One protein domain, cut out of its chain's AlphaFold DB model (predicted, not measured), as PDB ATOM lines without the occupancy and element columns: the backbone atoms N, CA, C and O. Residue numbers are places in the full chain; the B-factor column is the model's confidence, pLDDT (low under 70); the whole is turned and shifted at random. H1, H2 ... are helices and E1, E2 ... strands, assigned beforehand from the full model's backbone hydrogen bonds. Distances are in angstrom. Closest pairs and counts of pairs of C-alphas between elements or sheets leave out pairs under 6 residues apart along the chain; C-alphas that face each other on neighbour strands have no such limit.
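AT A GLANCE: This is residues 58 to 116 of the 116 residues of an uncharacterized protein of Araneus ventricosus (UniProt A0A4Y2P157). There is little regular structure: a long strand-free, helix-free run, residues 58 to 91, goes out to a turn near Gly 72 and folds back in a wide loop. It leads into a tiny two-strand sheet, E1 and E2, with the one-turn helix H1 and the loop of residues 101 to 112 between these strands along the chain. The printed part has 59 residues, with named elements in the order E1, H1, E2 holding only 10; the sheet is antiparallel and the class mixed. It is loose, radius of gyration of the C-alphas 13.4 A, spanning 38 by 27 by 19 A.

IN THESE COORDINATES: E1 is residues 92 to 94, 7.0 A long, from C-alpha 92 at (-33.705, 10.228, 31.503). H1 is residues 97 to 100, 5.2 A. E2 is residues 113 to 115, 6.6 A, ending at C-alpha 115 at (-28.890, 11.253, 28.110).

HOW THE PARTS SIT: E1 and E2 are antiparallel neighbours at 174 degrees; C-alphas 93 and 114 face each other at 4.9 A. N 94 and O 113 are within hydrogen-bond range at 3.3 A. H1 is too short for an O i to N i+4 pair; its one O i to N i+3 pair is within range.

THE WHOLE: The C-alphas of Pro 58 and Gly 72 are the two farthest apart, 42.2 A. The printed part has no cut; the link H1 to E2 is long. Residues 113 to 116 have pLDDT under 70.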
ATOM      1  N   PRO A  58     -34.599 -15.142  35.464       85.12
ATOM      2  CA  PRO A  58     -34.495 -13.717  35.755       85.12
ATOM      3  C   PRO A  58     -35.200 -12.903  34.662       85.12
ATOM      4  O   PRO A  58     -35.014 -13.145  33.473       85.12
ATOM      5  N   ILE A  59     -36.031 -11.945  35.077       83.62
ATOM      6  CA  ILE A  59     -36.745 -11.033  34.176       83.62
ATOM      7  C   ILE A  59     -36.296  -9.615  34.504       83.62
ATOM      8  O   ILE A  59     -36.629  -9.090  35.571       83.62
ATOM      9  N   ASP A  60     -35.592  -8.977  33.574       82.06
ATOM     10  CA  ASP A  60     -35.272  -7.559  33.682       82.06
ATOM     11  C   ASP A  60     -36.536  -6.736  33.398       82.06
ATOM     12  O   ASP A  60     -37.065  -6.706  32.286       82.06
ATOM     13  N   ARG A  61     -37.068  -6.088  34.438       78.31
ATOM     14  CA  ARG A  61     -38.233  -5.204  34.322       78.31
ATOM     15  C   ARG A  61     -37.781  -3.760  34.169       78.31
ATOM     16  O   ARG A  61     -37.167  -3.209  35.086       78.31
ATOM     17  N   VAL A  62     -38.166  -3.141  33.060       83.00
ATOM     18  CA  VAL A  62     -38.084  -1.689  32.877       83.00
ATOM     19  C   VAL A  62     -39.291  -1.050  33.560       83.00
ATOM     20  O   VAL A  62     -40.420  -1.503  33.385       83.00
ATOM     21  N   VAL A  63     -39.050  -0.015  34.364       83.75
ATOM     22  CA  VAL A  63     -40.101   0.787  35.000       83.75
ATOM     23  C   VAL A  63     -39.989   2.200  34.453       83.75
ATOM     24  O   VAL A  63     -38.947   2.829  34.607       83.75
ATOM     25  N   CYS A  64     -41.054   2.682  33.817       83.50
ATOM     26  CA  CYS A  64     -41.157   4.067  33.380       83.50
ATOM     27  C   CYS A  64     -41.921   4.861  34.445       83.50
ATOM     28  O   CYS A  64     -43.012   4.458  34.850       83.50
ATOM     29  N   LYS A  65     -41.331   5.962  34.914       86.69
ATOM     30  CA  LYS A  65     -42.002   6.963  35.745       86.69
ATOM     31  C   LYS A  65     -42.026   8.271  34.970       86.69
ATOM     32  O   LYS A  65     -41.002   8.669  34.419       86.69
ATOM     33  N   THR A  66     -43.181   8.920  34.933       87.81
ATOM     34  CA  THR A  66     -43.369  10.180  34.212       87.81
ATOM     35  C   THR A  66     -43.619  11.294  35.210       87.81
ATOM     36  O   THR A  66     -44.449  11.148  36.104       87.81
ATOM     37  N   TYR A  67     -42.916  12.408  35.031       89.38
ATOM     38  CA  TYR A  67     -43.070  13.607  35.842       89.38
ATOM     39  C   TYR A  67     -43.323  14.806  34.930       89.38
ATOM     40  O   TYR A  67     -42.800  14.864  33.817       89.38
ATOM     41  N   SER A  68     -44.143  15.750  35.391       89.19
ATOM     42  CA  SER A  68     -44.427  16.979  34.646       89.19
ATOM     43  C   SER A  68     -43.523  18.101  35.140       89.19
ATOM     44  O   SER A  68     -43.636  18.518  36.288       89.19
ATOM     45  N   ALA A  69     -42.655  18.598  34.261       88.81
ATOM     46  CA  ALA A  69     -41.852  19.789  34.509       88.81
ATOM     47  C   ALA A  69     -42.572  21.029  33.936       88.81
ATOM     48  O   ALA A  69     -42.928  21.016  32.750       88.81
ATOM     49  N   PRO A  70     -42.816  22.087  34.732       88.31
ATOM     50  CA  PRO A  70     -43.423  23.323  34.245       88.31
ATOM     51  C   PRO A  70     -42.556  24.026  33.195       88.31
ATOM     52  O   PRO A  70     -41.325  23.957  33.207       88.31
ATOM     53  N   LYS A  71     -43.203  24.748  32.278       87.06
ATOM     54  CA  LYS A  71     -42.493  25.565  31.288       87.06
ATOM     55  C   LYS A  71     -41.760  26.708  31.998       87.06
ATOM     56  O   LYS A  71     -42.365  27.421  32.787       87.06
ATOM     57  N   GLY A  72     -40.484  26.902  31.665       86.88
ATOM     58  CA  GLY A  72     -39.654  27.969  32.237       86.88
ATOM     59  C   GLY A  72     -38.934  27.591  33.534       86.88
ATOM     60  O   GLY A  72     -38.173  28.401  34.053       86.88
ATOM     61  N   SER A  73     -39.120  26.371  34.044       86.00
ATOM     62  CA  SER A  73     -38.327  25.866  35.165       86.00
ATOM     63  C   SER A  73     -36.876  25.625  34.738       86.00
ATOM     64  O   SER A  73     -36.621  24.889  33.787       86.00
ATOM     65  N   LEU A  74     -35.930  26.225  35.465       85.06
ATOM     66  CA  LEU A  74     -34.490  25.990  35.288       85.06
ATOM     67  C   LEU A  74     -34.009  24.741  36.033       85.06
ATOM     68  O   LEU A  74     -33.045  24.102  35.624       85.06
ATOM     69  N   SER A  75     -34.690  24.387  37.123       86.69
ATOM     70  CA  SER A  75     -34.399  23.211  37.932       86.69
ATOM     71  C   SER A  75     -35.668  22.396  38.168       86.69
ATOM     72  O   SER A  75     -36.762  22.931  38.357       86.69
ATOM     73  N   PHE A  76     -35.514  21.074  38.131       85.62
ATOM     74  CA  PHE A  76     -36.556  20.109  38.453       85.62
ATOM     75  C   PHE A  76     -35.929  19.023  39.325       85.62
ATOM     76  O   PHE A  76     -35.012  18.328  38.887       85.62
ATOM     77  N   MET A  77     -36.391  18.913  40.568       88.00
ATOM     78  CA  MET A  77     -35.897  17.936  41.533       88.00
ATOM     79  C   MET A  77     -36.998  16.926  41.816       88.00
ATOM     80  O   MET A  77     -38.134  17.300  42.097       88.00
ATOM     81  N   GLN A  78     -36.658  15.644  41.719       87.12
ATOM     82  CA  GLN A  78     -37.578  14.558  42.006       87.12
ATOM     83  C   GLN A  78     -36.888  13.523  42.878       87.12
ATOM     84  O   GLN A  78     -36.022  12.779  42.416       87.12
ATOM     85  N   ASP A  79     -37.324  13.447  44.128       85.19
ATOM     86  CA  ASP A  79     -36.805  12.473  45.074       85.19
ATOM     87  C   ASP A  79     -37.407  11.089  44.833       85.19
ATOM     88  O   ASP A  79     -38.500  10.935  44.273       85.19
ATOM     89  N   ASN A  80     -36.687  10.063  45.290       81.38
ATOM     90  CA  ASN A  80     -37.158   8.677  45.329       81.38
ATOM     91  C   ASN A  80     -37.610   8.128  43.958       81.38
ATOM     92  O   ASN A  80     -38.572   7.355  43.838       81.38
ATOM     93  N   VAL A  81     -36.875   8.478  42.893       80.12
ATOM     94  CA  VAL A  81     -37.121   7.962  41.533       80.12
ATOM     95  C   VAL A  81     -37.099   6.431  41.508       80.12
ATOM     96  O   VAL A  81     -37.895   5.816  40.795       80.12
ATOM     97  N   PHE A  82     -36.320   5.795  42.383       79.88
ATOM     98  CA  PHE A  82     -36.372   4.358  42.633       79.88
ATOM     99  C   PHE A  82     -36.815   4.089  44.072       79.88
ATOM    100  O   PHE A  82     -36.162   4.515  45.014       79.88
ATOM    101  N   LEU A  83     -37.928   3.369  44.235       74.06
ATOM    102  CA  LEU A  83     -38.346   2.834  45.530       74.06
ATOM    103  C   LEU A  83     -37.859   1.380  45.603       74.06
ATOM    104  O   LEU A  83     -38.291   0.548  44.801       74.06
ATOM    105  N   GLY A  84     -36.937   1.089  46.522       77.69
ATOM    106  CA  GLY A  84     -36.363  -0.244  46.725       77.69
ATOM    107  C   GLY A  84     -35.074  -0.497  45.934       77.69
ATOM    108  O   GLY A  84     -34.152   0.310  45.961       77.69
ATOM    109  N   SER A  85     -34.985  -1.651  45.261       70.75
ATOM    110  CA  SER A  85     -33.755  -2.101  44.591       70.75
ATOM    111  C   SER A  85     -33.322  -1.165  43.454       70.75
ATOM    112  O   SER A  85     -34.105  -0.854  42.545       70.75
ATOM    113  N   MET A  86     -32.052  -0.749  43.506       76.44
ATOM    114  CA  MET A  86     -31.412   0.086  42.493       76.44
ATOM    115  C   MET A  86     -31.381  -0.632  41.141       76.44
ATOM    116  O   MET A  86     -31.024  -1.806  41.032       76.44
ATOM    117  N   ARG A  87     -31.782   0.081  40.087       81.31
ATOM    118  CA  ARG A  87     -31.780  -0.455  38.723       81.31
ATOM    119  C   ARG A  87     -30.371  -0.400  38.147       81.31
ATOM    120  O   ARG A  87     -29.630   0.536  38.406       81.31
ATOM    121  N   LYS A  88     -30.037  -1.378  37.299       85.19
ATOM    122  CA  LYS A  88     -28.738  -1.455  36.603       85.19
ATOM    123  C   LYS A  88     -28.486  -0.282  35.645       85.19
ATOM    124  O   LYS A  88     -27.349  -0.051  35.260       85.19
ATOM    125  N   ARG A  89     -29.547   0.396  35.202       85.62
ATOM    126  CA  ARG A  89     -29.497   1.514  34.256       85.62
ATOM    127  C   ARG A  89     -30.623   2.494  34.563       85.62
ATOM    128  O   ARG A  89     -31.757   2.064  34.793       85.62
ATOM    129  N   LEU A  90     -30.304   3.783  34.532       85.88
ATOM    130  CA  LEU A  90     -31.257   4.888  34.520       85.88
ATOM    131  C   LEU A  90     -31.165   5.555  33.147       85.88
ATOM    132  O   LEU A  90     -30.070   5.759  32.648       85.88
ATOM    133  N   ILE A  91     -32.307   5.861  32.538       86.56
ATOM    134  CA  ILE A  91     -32.370   6.656  31.310       86.56
ATOM    135  C   ILE A  91     -33.330   7.799  31.595       86.56
ATOM    136  O   ILE A  91     -34.458   7.556  32.034       86.56
ATOM    137  N   VAL A  92     -32.878   9.029  31.364       86.50
ATOM    138  CA  VAL A  92     -33.705  10.228  31.503       86.50
ATOM    139  C   VAL A  92     -33.994  10.766  30.110       86.50
ATOM    140  O   VAL A  92     -33.088  10.974  29.304       86.50
ATOM    141  N   THR A  93     -35.277  10.965  29.825       87.38
ATOM    142  CA  THR A  93     -35.743  11.461  28.530       87.38
ATOM    143  C   THR A  93     -36.787  12.538  28.717       87.38
ATOM    144  O   THR A  93     -37.668  12.411  29.569       87.38
ATOM    145  N   PHE A  94     -36.745  13.544  27.851       87.75
ATOM    146  CA  PHE A  94     -37.769  14.578  27.790       87.75
ATOM    147  C   PHE A  94     -38.685  14.363  26.592       87.75
ATOM    148  O   PHE A  94     -38.239  14.042  25.490       87.75
ATOM    149  N   VAL A  95     -39.974  14.581  26.822       89.88
ATOM    150  CA  VAL A  95     -41.021  14.491  25.810       89.88
ATOM    151  C   VAL A  95     -42.085  15.545  26.101       89.88
ATOM    152  O   VAL A  95     -42.313  15.922  27.252       89.88
ATOM    153  N   LYS A  96     -42.738  16.056  25.054       90.00
ATOM    154  CA  LYS A  96     -43.831  17.024  25.205       90.00
ATOM    155  C   LYS A  96     -44.982  16.386  25.991       90.00
ATOM    156  O   LYS A  96     -45.421  15.289  25.654       90.00
ATOM    157  N   ASN A  97     -45.520  17.105  26.977       90.62
ATOM    158  CA  ASN A  97     -46.640  16.640  27.807       90.62
ATOM    159  C   ASN A  97     -47.845  16.193  26.951       90.62
ATOM    160  O   ASN A  97     -48.416  15.131  27.180       90.62
ATOM    161  N   ALA A  98     -48.143  16.926  25.875       89.94
ATOM    162  CA  ALA A  98     -49.223  16.574  24.959       89.94
ATOM    163  C   ALA A  98     -49.014  15.226  24.228       89.94
ATOM    164  O   ALA A  98     -49.983  14.526  23.954       89.94
ATOM    165  N   ALA A  99     -47.765  14.804  23.989       90.19
ATOM    166  CA  ALA A  99     -47.469  13.486  23.422       90.19
ATOM    167  C   ALA A  99     -47.762  12.358  24.427       90.19
ATOM    168  O   ALA A  99     -48.335  11.339  24.057       90.19
ATOM    169  N   ILE A 100     -47.430  12.559  25.710       89.62
ATOM    170  CA  ILE A 100     -47.750  11.611  26.795       89.62
ATOM    171  C   ILE A 100     -49.259  11.495  27.021       89.62
ATOM    172  O   ILE A 100     -49.737  10.423  27.378       89.62
ATOM    173  N   ASN A 101     -50.018  12.561  26.768       90.25
ATOM    174  CA  ASN A 101     -51.479  12.528  26.842       90.25
ATOM    175  C   ASN A 101     -52.139  11.940  25.581       90.25
ATOM    176  O   ASN A 101     -53.357  11.766  25.558       90.25
ATOM    177  N   GLY A 102     -51.353  11.590  24.557       88.25
ATOM    178  CA  GLY A 102     -51.821  10.935  23.334       88.25
ATOM    179  C   GLY A 102     -52.434  11.888  22.316       88.25
ATOM    180  O   GLY A 102     -53.451  11.581  21.706       88.25
ATOM    181  N   GLN A 103     -51.832  13.060  22.124       89.75
ATOM    182  CA  GLN A 103     -52.115  13.869  20.943       89.75
ATOM    183  C   GLN A 103     -51.640  13.124  19.686       89.75
ATOM    184  O   GLN A 103     -50.462  12.794  19.591       89.75
ATOM    185  N   TYR A 104     -52.518  12.903  18.706       89.19
ATOM    186  CA  TYR A 104     -52.233  12.042  17.546       89.19
ATOM    187  C   TYR A 104     -51.095  12.550  16.650       89.19
ATOM    188  O   TYR A 104     -50.441  11.760  15.971       89.19
ATOM    189  N   SER A 105     -50.831  13.859  16.663       89.25
ATOM    190  CA  SER A 105     -49.726  14.468  15.918       89.25
ATOM    191  C   SER A 105     -48.365  14.339  16.600       89.25
ATOM    192  O   SER A 105     -47.348  14.725  16.021       89.25
ATOM    193  N   LEU A 106     -48.316  13.807  17.824       89.81
ATOM    194  CA  LEU A 106     -47.098  13.682  18.614       89.81
ATOM    195  C   LEU A 106     -46.891  12.242  19.085       89.81
ATOM    196  O   LEU A 106     -47.817  11.552  19.492       89.81
ATOM    197  N   ASN A 107     -45.635  11.797  19.089       87.62
ATOM    198  CA  ASN A 107     -45.273  10.447  19.509       87.62
ATOM    199  C   ASN A 107     -44.650  10.461  20.920       87.62
ATOM    200  O   ASN A 107     -43.611  11.105  21.093       87.62
ATOM    201  N   PRO A 108     -45.207   9.740  21.917       87.88
ATOM    202  CA  PRO A 108     -44.627   9.660  23.262       87.88
ATOM    203  C   PRO A 108     -43.274   8.930  23.322       87.88
ATOM    204  O   PRO A 108     -42.577   9.029  24.327       87.88
ATOM    205  N   PHE A 109     -42.895   8.204  22.267       85.44
ATOM    206  CA  PHE A 109     -41.620   7.488  22.144       85.44
ATOM    207  C   PHE A 109     -40.564   8.262  21.349       85.44
ATOM    208  O   PHE A 109     -39.458   7.764  21.152       85.44
ATOM    209  N   ASN A 110     -40.892   9.466  20.872       85.38
ATOM    210  CA  ASN A 110     -39.924  10.330  20.211       85.38
ATOM    211  C   ASN A 110     -39.227  11.221  21.247       85.38
ATOM    212  O   ASN A 110     -39.733  12.282  21.622       85.38
ATOM    213  N   PHE A 111     -38.080  10.756  21.734       82.25
ATOM    214  CA  PHE A 111     -37.296  11.445  22.752       82.25
ATOM    215  C   PHE A 111     -36.348  12.448  22.093       82.25
ATOM    216  O   PHE A 111     -35.391  12.062  21.431       82.25
ATOM    217  N   THR A 112     -36.594  13.744  22.289       72.25
ATOM    218  CA  THR A 112     -35.758  14.807  21.704       72.25
ATOM    219  C   THR A 112     -34.441  15.015  22.442       72.25
ATOM    220  O   THR A 112     -33.472  15.443  21.833       72.25
ATOM    221  N   ASN A 113     -34.397  14.708  23.741       66.88
ATOM    222  CA  ASN A 113     -33.191  14.810  24.557       66.88
ATOM    223  C   ASN A 113     -33.058  13.514  25.355       66.88
ATOM    224  O   ASN A 113     -33.843  13.278  26.279       66.88
ATOM    225  N   LEU A 114     -32.114  12.664  24.949       57.97
ATOM    226  CA  LEU A 114     -31.789  11.408  25.615       57.97
ATOM    227  C   LEU A 114     -30.365  11.512  26.155       57.97
ATOM    228  O   LEU A 114     -29.430  11.753  25.395       57.97
ATOM    229  N   THR A 115     -30.205  11.340  27.464       53.75
ATOM    230  CA  THR A 115     -28.890  11.253  28.110       53.75
ATOM    231  C   THR A 115     -28.836   9.909  28.831       53.75
ATOM    232  O   THR A 115     -29.714   9.608  29.647       53.75
ATOM    233  N   SER A 116     -27.888   9.059  28.430       48.25
ATOM    234  CA  SER A 116     -27.699   7.681  28.915       48.25
ATOM    235  C   SER A 116     -26.648   7.586  30.004       48.25
ATOM    236  O   SER A 116     -25.616   8.268  29.821       48.25
TER     237      SER A 116